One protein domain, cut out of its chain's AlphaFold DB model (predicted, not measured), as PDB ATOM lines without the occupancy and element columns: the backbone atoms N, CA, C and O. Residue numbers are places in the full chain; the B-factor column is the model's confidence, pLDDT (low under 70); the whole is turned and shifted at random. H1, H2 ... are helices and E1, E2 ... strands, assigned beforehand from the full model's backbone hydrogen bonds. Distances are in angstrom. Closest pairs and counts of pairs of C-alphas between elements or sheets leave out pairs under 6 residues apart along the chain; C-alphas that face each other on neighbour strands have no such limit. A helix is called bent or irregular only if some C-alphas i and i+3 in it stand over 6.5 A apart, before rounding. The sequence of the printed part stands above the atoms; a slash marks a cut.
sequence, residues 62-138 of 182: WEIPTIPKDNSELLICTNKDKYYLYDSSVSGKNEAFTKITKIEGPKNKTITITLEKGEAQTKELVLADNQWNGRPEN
ATOM      1  N   TRP A  62     148.119 165.755 252.888       74.50
ATOM      2  CA  TRP A  62     147.414 165.523 251.634       74.50
ATOM      3  C   TRP A  62     148.370 165.453 250.457       74.50
ATOM      4  O   TRP A  62     149.374 166.160 250.425       74.50
ATOM      5  N   GLU A  63     148.015 164.637 249.476       76.69
ATOM      6  CA  GLU A  63     148.734 164.464 248.222       76.69
ATOM      7  C   GLU A  63     148.255 165.486 247.187       76.69
ATOM      8  O   GLU A  63     147.057 165.749 247.039       76.69
ATOM      9  N   ILE A  64     149.209 166.043 246.441       76.88
ATOM     10  CA  ILE A  64     148.945 166.693 245.161       76.88
ATOM     11  C   ILE A  64     149.039 165.617 244.069       76.88
ATOM     12  O   ILE A  64     150.132 165.098 243.847       76.88
ATOM     13  N   PRO A  65     147.945 165.304 243.353       71.06
ATOM     14  CA  PRO A  65     147.966 164.305 242.288       71.06
ATOM     15  C   PRO A  65     148.984 164.628 241.176       71.06
ATOM     16  O   PRO A  65     148.803 165.581 240.413       71.06
ATOM     17  N   THR A  66     150.028 163.808 241.041       71.00
ATOM     18  CA  THR A  66     151.057 163.895 239.983       71.00
ATOM     19  C   THR A  66     151.076 162.639 239.101       71.00
ATOM     20  O   THR A  66     150.519 161.601 239.457       71.00
ATOM     21  N   ILE A  67     151.679 162.731 237.914       63.03
ATOM     22  CA  ILE A  67     151.848 161.646 236.939       63.03
ATOM     23  C   ILE A  67     153.346 161.526 236.593       63.03
ATOM     24  O   ILE A  67     153.990 162.549 236.378       63.03
ATOM     25  N   PRO A  68     153.912 160.313 236.464       58.19
ATOM     26  CA  PRO A  68     153.350 159.039 236.913       58.19
ATOM     27  C   PRO A  68     153.273 158.984 238.449       58.19
ATOM     28  O   PRO A  68     154.013 159.687 239.128       58.19
ATOM     29  N   LYS A  69     152.402 158.132 239.003       60.06
ATOM     30  CA  LYS A  69     152.318 157.851 240.454       60.06
ATOM     31  C   LYS A  69     153.510 157.026 240.986       60.06
ATOM     32  O   LYS A  69     153.423 156.433 242.054       60.06
ATOM     33  N   ASP A  70     154.605 156.937 240.234       56.25
ATOM     34  CA  ASP A  70     155.718 156.066 240.592       56.25
ATOM     35  C   ASP A  70     156.704 156.777 241.515       56.25
ATOM     36  O   ASP A  70     157.257 157.829 241.194       56.25
ATOM     37  N   ASN A  71     156.937 156.123 242.651       66.06
ATOM     38  CA  ASN A  71     157.941 156.363 243.678       66.06
ATOM     39  C   ASN A  71     158.000 157.743 244.324       66.06
ATOM     40  O   ASN A  71     158.597 157.812 245.377       66.06
ATOM     41  N   SER A  72     157.454 158.831 243.781       72.12
ATOM     42  CA  SER A  72     157.576 160.167 244.383       72.12
ATOM     43  C   SER A  72     156.269 160.955 244.338       72.12
ATOM     44  O   SER A  72     155.727 161.212 243.266       72.12
ATOM     45  N   GLU A  73     155.796 161.393 245.503       77.88
ATOM     46  CA  GLU A  73     154.535 162.113 245.692       77.88
ATOM     47  C   GLU A  73     154.768 163.408 246.478       77.88
ATOM     48  O   GLU A  73     155.498 163.440 247.472       77.88
ATOM     49  N   LEU A  74     154.152 164.506 246.033       78.62
ATOM     50  CA  LEU A  74     154.221 165.794 246.723       78.62
ATOM     51  C   LEU A  74     153.113 165.880 247.773       78.62
ATOM     52  O   LEU A  74     151.930 165.893 247.430       78.62
ATOM     53  N   LEU A  75     153.505 165.988 249.042       78.12
ATOM     54  CA  LEU A  75     152.603 166.035 250.184       78.12
ATOM     55  C   LEU A  75     152.627 167.403 250.879       78.12
ATOM     56  O   LEU A  75     153.682 168.000 251.110       78.12
ATOM     57  N   ILE A  76     151.446 167.878 251.262       74.44
ATOM     58  CA  ILE A  76     151.230 169.076 252.080       74.44
ATOM     59  C   ILE A  76     150.792 168.617 253.460       74.44
ATOM     60  O   ILE A  76     149.818 167.883 253.546       74.44
ATOM     61  N   CYS A  77     151.442 169.070 254.528       72.06
ATOM     62  CA  CYS A  77     151.048 168.714 255.893       72.06
ATOM     63  C   CYS A  77     150.571 169.950 256.674       72.06
ATOM     64  O   CYS A  77     151.146 171.027 256.541       72.06
ATOM     65  N   THR A  78     149.560 169.804 257.540       57.88
ATOM     66  CA  THR A  78     148.969 170.913 258.338       57.88
ATOM     67  C   THR A  78     149.914 171.577 259.338       57.88
ATOM     68  O   THR A  78     149.535 172.546 259.995       57.88
ATOM     69  N   ASN A  79     151.161 171.120 259.460       58.06
ATOM     70  CA  ASN A  79     152.140 171.817 260.275       58.06
ATOM     71  C   ASN A  79     152.829 172.944 259.487       58.06
ATOM     72  O   ASN A  79     153.897 172.733 258.916       58.06
ATOM     73  N   LYS A  80     152.245 174.149 259.535       53.78
ATOM     74  CA  LYS A  80     152.907 175.437 259.231       53.78
ATOM     75  C   LYS A  80     153.638 175.476 257.876       53.78
ATOM     76  O   LYS A  80     154.865 175.539 257.855       53.78
ATOM     77  N   ASP A  81     152.888 175.447 256.775       56.59
ATOM     78  CA  ASP A  81     153.370 175.738 255.408       56.59
ATOM     79  C   ASP A  81     154.520 174.847 254.903       56.59
ATOM     80  O   ASP A  81     155.349 175.255 254.086       56.59
ATOM     81  N   LYS A  82     154.598 173.606 255.396       71.38
ATOM     82  CA  LYS A  82     155.655 172.668 255.008       71.38
ATOM     83  C   LYS A  82     155.179 171.729 253.908       71.38
ATOM     84  O   LYS A  82     154.245 170.947 254.098       71.38
ATOM     85  N   TYR A  83     155.893 171.773 252.788       77.62
ATOM     86  CA  TYR A  83     155.791 170.794 251.715       77.62
ATOM     87  C   TYR A  83     156.870 169.727 251.889       77.62
ATOM     88  O   TYR A  83     158.037 170.029 252.164       77.62
ATOM     89  N   TYR A  84     156.480 168.474 251.691       79.38
ATOM     90  CA  TYR A  84     157.369 167.325 251.743       79.38
ATOM     91  C   TYR A  84     157.230 166.516 250.464       79.38
ATOM     92  O   TYR A  84     156.133 166.346 249.941       79.38
ATOM     93  N   LEU A  85     158.347 166.000 249.971       80.00
ATOM     94  CA  LEU A  85     158.340 164.971 248.947       80.00
ATOM     95  C   LEU A  85     158.408 163.618 249.650       80.00
ATOM     96  O   LEU A  85     159.346 163.380 250.412       80.00
ATOM     97  N   TYR A  86     157.421 162.768 249.409       78.75
ATOM     98  CA  TYR A  86     157.421 161.381 249.843       78.75
ATOM     99  C   TYR A  86     157.957 160.494 248.723       78.75
ATOM    100  O   TYR A  86     157.448 160.556 247.610       78.75
ATOM    101  N   ASP A  87     158.977 159.688 249.007       75.50
ATOM    102  CA  ASP A  87     159.580 158.734 248.088       75.50
ATOM    103  C   ASP A  87     159.285 157.293 248.542       75.50
ATOM    104  O   ASP A  87     159.937 156.772 249.451       75.50
ATOM    105  N   SER A  88     158.293 156.644 247.926       72.00
ATOM    106  CA  SER A  88     157.862 155.289 248.292       72.00
ATOM    107  C   SER A  88     158.876 154.200 247.929       72.00
ATOM    108  O   SER A  88     158.748 153.072 248.408       72.00
ATOM    109  N   SER A  89     159.908 154.523 247.140       70.00
ATOM    110  CA  SER A  89     161.005 153.591 246.853       70.00
ATOM    111  C   SER A  89     162.026 153.487 247.987       70.00
ATOM    112  O   SER A  89     162.835 152.557 248.009       70.00
ATOM    113  N   VAL A  90     161.989 154.415 248.949       67.94
ATOM    114  CA  VAL A  90     162.919 154.443 250.076       67.94
ATOM    115  C   VAL A  90     162.365 153.604 251.226       67.94
ATOM    116  O   VAL A  90     161.360 153.931 251.856       67.94
ATOM    117  N   SER A  91     163.057 152.509 251.541       54.44
ATOM    118  CA  SER A  91     162.718 151.567 252.611       54.44
ATOM    119  C   SER A  91     163.100 152.102 253.998       54.44
ATOM    120  O   SER A  91     163.911 151.538 254.723       54.44
ATOM    121  N   GLY A  92     162.483 153.209 254.398       56.28
ATOM    122  CA  GLY A  92     162.637 153.785 255.725       56.28
ATOM    123  C   GLY A  92     161.606 154.878 255.934       56.28
ATOM    124  O   GLY A  92     161.665 155.906 255.270       56.28
ATOM    125  N   LYS A  93     160.672 154.684 256.878       54.88
ATOM    126  CA  LYS A  93     159.531 155.598 257.110       54.88
ATOM    127  C   LYS A  93     159.942 157.070 257.265       54.88
ATOM    128  O   LYS A  93     159.160 157.946 256.929       54.88
ATOM    129  N   ASN A  94     161.158 157.330 257.751       55.66
ATOM    130  CA  ASN A  94     161.690 158.683 257.917       55.66
ATOM    131  C   ASN A  94     162.549 159.175 256.749       55.66
ATOM    132  O   ASN A  94     162.647 160.376 256.540       55.66
ATOM    133  N   GLU A  95     163.171 158.274 255.993       59.12
ATOM    134  CA  GLU A  95     164.002 158.640 254.841       59.12
ATOM    135  C   GLU A  95     163.171 158.841 253.574       59.12
ATOM    136  O   GLU A  95     163.602 159.550 252.668       59.12
ATOM    137  N   ALA A  96     161.964 158.273 253.553       68.69
ATOM    138  CA  ALA A  96     160.990 158.470 252.498       68.69
ATOM    139  C   ALA A  96     160.470 159.911 252.443       68.69
ATOM    140  O   ALA A  96     160.090 160.363 251.379       68.69
ATOM    141  N   PHE A  97     160.486 160.677 253.537       76.38
ATOM    142  CA  PHE A  97     160.050 162.075 253.507       76.38
ATOM    143  C   PHE A  97     161.253 163.008 253.455       76.38
ATOM    144  O   PHE A  97     162.103 163.002 254.343       76.38
ATOM    145  N   THR A  98     161.297 163.862 252.438       78.94
ATOM    146  CA  THR A  98     162.303 164.918 252.338       78.94
ATOM    147  C   THR A  98     161.625 166.275 252.274       78.94
ATOM    148  O   THR A  98     160.746 166.510 251.444       78.94
ATOM    149  N   LYS A  99     162.037 167.186 253.160       79.56
ATOM    150  CA  LYS A  99     161.535 168.557 253.167       79.56
ATOM    151  C   LYS A  99     161.921 169.268 251.876       79.56
ATOM    152  O   LYS A  99     163.058 169.180 251.407       79.56
ATOM    153  N   ILE A 100     160.961 169.996 251.333       79.88
ATOM    154  CA  ILE A 100     161.151 170.823 250.154       79.88
ATOM    155  C   ILE A 100     161.618 172.210 250.614       79.88
ATOM    156  O   ILE A 100     161.198 172.710 251.655       79.88
ATOM    157  N   THR A 101     162.521 172.830 249.863       80.06
ATOM    158  CA  THR A 101     163.014 174.193 250.123       80.06
ATOM    159  C   THR A 101     162.560 175.181 249.061       80.06
ATOM    160  O   THR A 101     162.470 176.375 249.335       80.06
ATOM    161  N   LYS A 102     162.262 174.694 247.853       77.00
ATOM    162  CA  LYS A 102     161.805 175.516 246.735       77.00
ATOM    163  C   LYS A 102     160.925 174.700 245.798       77.00
ATOM    164  O   LYS A 102     161.193 173.522 245.567       77.00
ATOM    165  N   ILE A 103     159.897 175.338 245.249       76.56
ATOM    166  CA  ILE A 103     159.072 174.786 244.175       76.56
ATOM    167  C   ILE A 103     159.021 175.818 243.045       76.56
ATOM    168  O   ILE A 103     158.751 176.991 243.292       76.56
ATOM    169  N   GLU A 104     159.296 175.389 241.818       76.38
ATOM    170  CA  GLU A 104     159.290 176.219 240.613       76.38
ATOM    171  C   GLU A 104     158.384 175.624 239.531       76.38
ATOM    172  O   GLU A 104     158.227 174.408 239.417       76.38
ATOM    173  N   GLY A 105     157.828 176.494 238.686       71.50
ATOM    174  CA  GLY A 105     156.940 176.116 237.589       71.50
ATOM    175  C   GLY A 105     155.470 176.444 237.878       71.50
ATOM    176  O   GLY A 105     155.190 177.351 238.659       71.50
ATOM    177  N   PRO A 106     154.514 175.759 237.228       68.31
ATOM    178  CA  PRO A 106     154.706 174.665 236.278       68.31
ATOM    179  C   PRO A 106     155.145 175.149 234.887       68.31
ATOM    180  O   PRO A 106     154.491 175.996 234.285       68.31
ATOM    181  N   LYS A 107     156.199 174.547 234.323       75.19
ATOM    182  CA  LYS A 107     156.614 174.750 232.921       75.19
ATOM    183  C   LYS A 107     156.324 173.476 232.137       75.19
ATOM    184  O   LYS A 107     156.796 172.414 232.518       75.19
ATOM    185  N   ASN A 108     155.537 173.559 231.062       78.31
ATOM    186  CA  ASN A 108     155.161 172.395 230.237       78.31
ATOM    187  C   ASN A 108     154.630 171.198 231.050       78.31
ATOM    188  O   ASN A 108     155.000 170.057 230.806       78.31
ATOM    189  N   LYS A 109     153.753 171.467 232.019       77.38
ATOM    190  CA  LYS A 109     153.217 170.506 232.997       77.38
ATOM    191  C   LYS A 109     154.143 170.007 234.100       77.38
ATOM    192  O   LYS A 109     153.646 169.337 234.999       77.38
ATOM    193  N   THR A 110     155.405 170.401 234.110       78.06
ATOM    194  CA  THR A 110     156.370 169.953 235.113       78.06
ATOM    195  C   THR A 110     156.542 170.987 236.219       78.06
ATOM    196  O   THR A 110     156.749 172.170 235.946       78.06
ATOM    197  N   ILE A 111     156.461 170.530 237.466       77.75
ATOM    198  CA  ILE A 111     156.935 171.238 238.653       77.75
ATOM    199  C   ILE A 111     158.360 170.776 238.940       77.75
ATOM    200  O   ILE A 111     158.635 169.579 238.997       77.75
ATOM    201  N   THR A 112     159.244 171.732 239.191       82.88
ATOM    202  CA  THR A 112     160.607 171.487 239.653       82.88
ATOM    203  C   THR A 112     160.671 171.716 241.163       82.88
ATOM    204  O   THR A 112     160.233 172.751 241.658       82.88
ATOM    205  N   ILE A 113     161.197 170.748 241.907       81.00
ATOM    206  CA  ILE A 113     161.227 170.732 243.372       81.00
ATOM    207  C   ILE A 113     162.676 170.655 243.834       81.00
ATOM    208  O   ILE A 113     163.388 169.728 243.460       81.00
ATOM    209  N   THR A 114     163.101 171.585 244.683       84.25
ATOM    210  CA  THR A 114     164.407 171.536 245.354       84.25
ATOM    211  C   THR A 114     164.234 171.007 246.771       84.25
ATOM    212  O   THR A 114     163.377 171.483 247.519       84.25
ATOM    213  N   LEU A 115     165.046 170.020 247.142       83.00
ATOM    214  CA  LEU A 115     165.002 169.359 248.444       83.00
ATOM    215  C   LEU A 115     166.047 169.929 249.419       83.00
ATOM    216  O   LEU A 115     167.080 170.455 249.012       83.00
ATOM    217  N   GLU A 116     165.803 169.798 250.726       79.56
ATOM    218  CA  GLU A 116     166.696 170.302 251.790       79.56
ATOM    219  C   GLU A 116     168.079 169.619 251.801       79.56
ATOM    220  O   GLU A 116     169.055 170.202 252.269       79.56
ATOM    221  N   LYS A 117     168.216 168.429 251.199       71.44
ATOM    222  CA  LYS A 117     169.488 167.687 251.075       71.44
ATOM    223  C   LYS A 117     170.404 168.188 249.928       71.44
ATOM    224  O   LYS A 117     171.104 167.393 249.301       71.44
ATOM    225  N   GLY A 118     170.450 169.504 249.699       51.12
ATOM    226  CA  GLY A 118     171.417 170.198 248.828       51.12
ATOM    227  C   GLY A 118     171.033 170.325 247.343       51.12
ATOM    228  O   GLY A 118     170.203 169.582 246.827       51.12
ATOM    229  N   GLU A 119     171.674 171.272 246.641       45.66
ATOM    230  CA  GLU A 119     171.362 171.720 245.260       45.66
ATOM    231  C   GLU A 119     171.355 170.604 244.194       45.66
ATOM    232  O   GLU A 119     170.695 170.733 243.163       45.66
ATOM    233  N   ALA A 120     172.025 169.475 244.452       55.72
ATOM    234  CA  ALA A 120     172.041 168.309 243.565       55.72
ATOM    235  C   ALA A 120     170.752 167.457 243.612       55.72
ATOM    236  O   ALA A 120     170.644 166.484 242.869       55.72
ATOM    237  N   GLN A 121     169.776 167.791 244.463       73.38
ATOM    238  CA  GLN A 121     168.536 167.021 244.632       73.38
ATOM    239  C   GLN A 121     167.311 167.778 244.120       73.38
ATOM    240  O   GLN A 121     166.325 167.971 244.831       73.38
ATOM    241  N   THR A 122     167.388 168.222 242.869       78.44
ATOM    242  CA  THR A 122     166.210 168.713 242.158       78.44
ATOM    243  C   THR A 122     165.412 167.523 241.618       78.44
ATOM    244  O   THR A 122     165.979 166.624 241.000       78.44
ATOM    245  N   LYS A 123     164.102 167.501 241.867       80.62
ATOM    246  CA  LYS A 123     163.157 166.492 241.374       80.62
ATOM    247  C   LYS A 123     162.137 167.158 240.460       80.62
ATOM    248  O   LYS A 123     161.739 168.296 240.695       80.62
ATOM    249  N   GLU A 124     161.703 166.442 239.436       83.25
ATOM    250  CA  GLU A 124     160.665 166.897 238.517       83.25
ATOM    251  C   GLU A 124     159.415 166.042 238.703       83.25
ATOM    252  O   GLU A 124     159.494 164.817 238.646       83.25
ATOM    253  N   LEU A 125     158.271 166.688 238.927       77.50
ATOM    254  CA  LEU A 125     156.967 166.032 238.994       77.50
ATOM    255  C   LEU A 125     156.067 166.584 237.893       77.50
ATOM    256  O   LEU A 125     155.910 167.802 237.775       77.50
ATOM    257  N   VAL A 126     155.447 165.712 237.099       80.56
ATOM    258  CA  VAL A 126     154.496 166.142 236.068       80.56
ATOM    259  C   VAL A 126     153.103 166.176 236.675       80.56
ATOM    260  O   VAL A 126     152.640 165.226 237.292       80.56
ATOM    261  N   LEU A 127     152.416 167.294 236.529       74.75
ATOM    262  CA  LEU A 127     151.059 167.444 237.027       74.75
ATOM    263  C   LEU A 127     150.044 166.830 236.054       74.75
ATOM    264  O   LEU A 127     150.210 166.921 234.834       74.75
ATOM    265  N   ALA A 128     148.935 166.319 236.589       74.56
ATOM    266  CA  ALA A 128     147.832 165.793 235.791       74.56
ATOM    267  C   ALA A 128     147.182 166.851 234.867       74.56
ATOM    268  O   ALA A 128     147.239 168.063 235.117       74.56
ATOM    269  N   ASP A 129     146.541 166.389 233.787       72.50
ATOM    270  CA  ASP A 129     145.968 167.244 232.733       72.50
ATOM    271  C   ASP A 129     144.833 168.143 233.226       72.50
ATOM    272  O   ASP A 129     144.775 169.324 232.884       72.50
ATOM    273  N   ASN A 130     143.955 167.610 234.074       69.19
ATOM    274  CA  ASN A 130     142.880 168.377 234.700       69.19
ATOM    275  C   ASN A 130     143.421 169.534 235.554       69.19
ATOM    276  O   ASN A 130     142.827 170.608 235.574       69.19
ATOM    277  N   GLN A 131     144.573 169.351 236.203       64.25
ATOM    278  CA  GLN A 131     145.249 170.422 236.926       64.25
ATOM    279  C   GLN A 131     145.966 171.389 235.973       64.25
ATOM    280  O   GLN A 131     146.105 172.563 236.301       64.25
ATOM    281  N   TRP A 132     146.440 170.934 234.803       69.75
ATOM    282  CA  TRP A 132     147.163 171.790 233.840       69.75
ATOM    283  C   TRP A 132     146.280 172.815 233.206       69.75
ATOM    284  O   TRP A 132     146.644 173.982 233.112       69.75
ATOM    285  N   ASN A 133     145.100 172.371 232.825       67.00
ATOM    286  CA  ASN A 133     144.177 173.212 232.102       67.00
ATOM    287  C   ASN A 133     143.540 174.280 233.016       67.00
ATOM    288  O   ASN A 133     142.892 175.188 232.510       67.00
ATOM    289  N   GLY A 134     143.743 174.197 234.339       61.16
ATOM    290  CA  GLY A 134     143.217 175.138 235.334       61.16
ATOM    291  C   GLY A 134     144.253 176.028 236.034       61.16
ATOM    292  O   GLY A 134     143.879 176.730 236.978       61.16
ATOM    293  N   ARG A 135     145.538 176.008 235.634       59.97
ATOM    294  CA  ARG A 135     146.620 176.674 236.393       59.97
ATOM    295  C   ARG A 135     147.324 177.821 235.651       59.97
ATOM    296  O   ARG A 135     147.347 177.830 234.424       59.97
ATOM    297  N   PRO A 136     147.933 178.774 236.381       56.03
ATOM    298  CA  PRO A 136     148.753 179.844 235.816       56.03
ATOM    299  C   PRO A 136     150.209 179.405 235.599       56.03
ATOM    300  O   PRO A 136     150.715 178.521 236.288       56.03
ATOM    301  N   GLU A 137     150.911 180.083 234.685       55.84
ATOM    302  CA  GLU A 137     152.295 179.774 234.272       55.84
ATOM    303  C   GLU A 137     153.361 179.941 235.378       55.84
ATOM    304  O   GLU A 137     154.488 179.484 235.213       55.84
ATOM    305  N   ASN A 138     153.031 180.579 236.510       54.66
ATOM    306  CA  ASN A 138     153.980 180.923 237.581       54.66
ATOM    307  C   ASN A 138     153.385 180.649 238.972       54.66
ATOM    308  O   ASN A 138     153.096 181.580 239.734       54.66
TER     309      ASN A 138
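AT A GLANCE: This is residues 62 to 138 of the 182 residues of an uncharacterized protein of Mycoplasma wenyonii (strain Massachusetts) (UniProt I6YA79). A single six-stranded sheet curls like part of a small barrel: the leaf E1, E2 and E3 faces the leaf E5 and E6, with the long, bent strand E4 as the hinge. Residues 66 to 67 pair with residues 126 to 127 of E6, while the short helix H1 only grazes the sheet. The printed part has 77 residues with six named strands and then one named helix; the sheet runs E1 E2 E3 E4 E5 E6, antiparallel, and the class is mostly strand. It is compact, with a radius of gyration of the C-alphas of 12.3 A and spans of 35 by 26 by 22 A.

HOW THE PARTS SIT: The strongly twisted sheet is a meander, each strand the antiparallel neighbour of the one before. E1, residues 62 to 64, and E2, residues 72 to 77, form a hairpin, with N 62 and O 76 2.8 A apart, within hydrogen-bond range. So are N 75 and O 84, 2.8 A, between E2 and E3, residues 82 to 87. Between E3 and E4, residues 97 to 107, N 98 and O 85 are 2.9 A apart. E4 bends by 78 degrees at residue 101; its residues 100 to 107 pair with E5, residues 110 to 115, N 104 and O 112 at 2.8 A. E5 and E6, residues 122 to 127, have N 113 and O 123 at 2.8 A. The edge strands E1 and E6 are only just apart, closest 8.4 A. H1, residues 129 to 132, is too short for an O i to N i+4 pair.

IN THESE COORDINATES: E1 begins at C-alpha 62 (147.414, 165.523, 251.634). E4 is 24.4 A long. H1 ends at C-alpha 132 (147.163, 171.790, 233.840).

THE WHOLE: The C-alphas farthest apart are those of Ser 91 and Pro 136, 35.7 A. The printed part has no cut and no long link. Mean pLDDT of the printed part is 70.3; residues 90 to 96 and 130 to 138 are among those under 70.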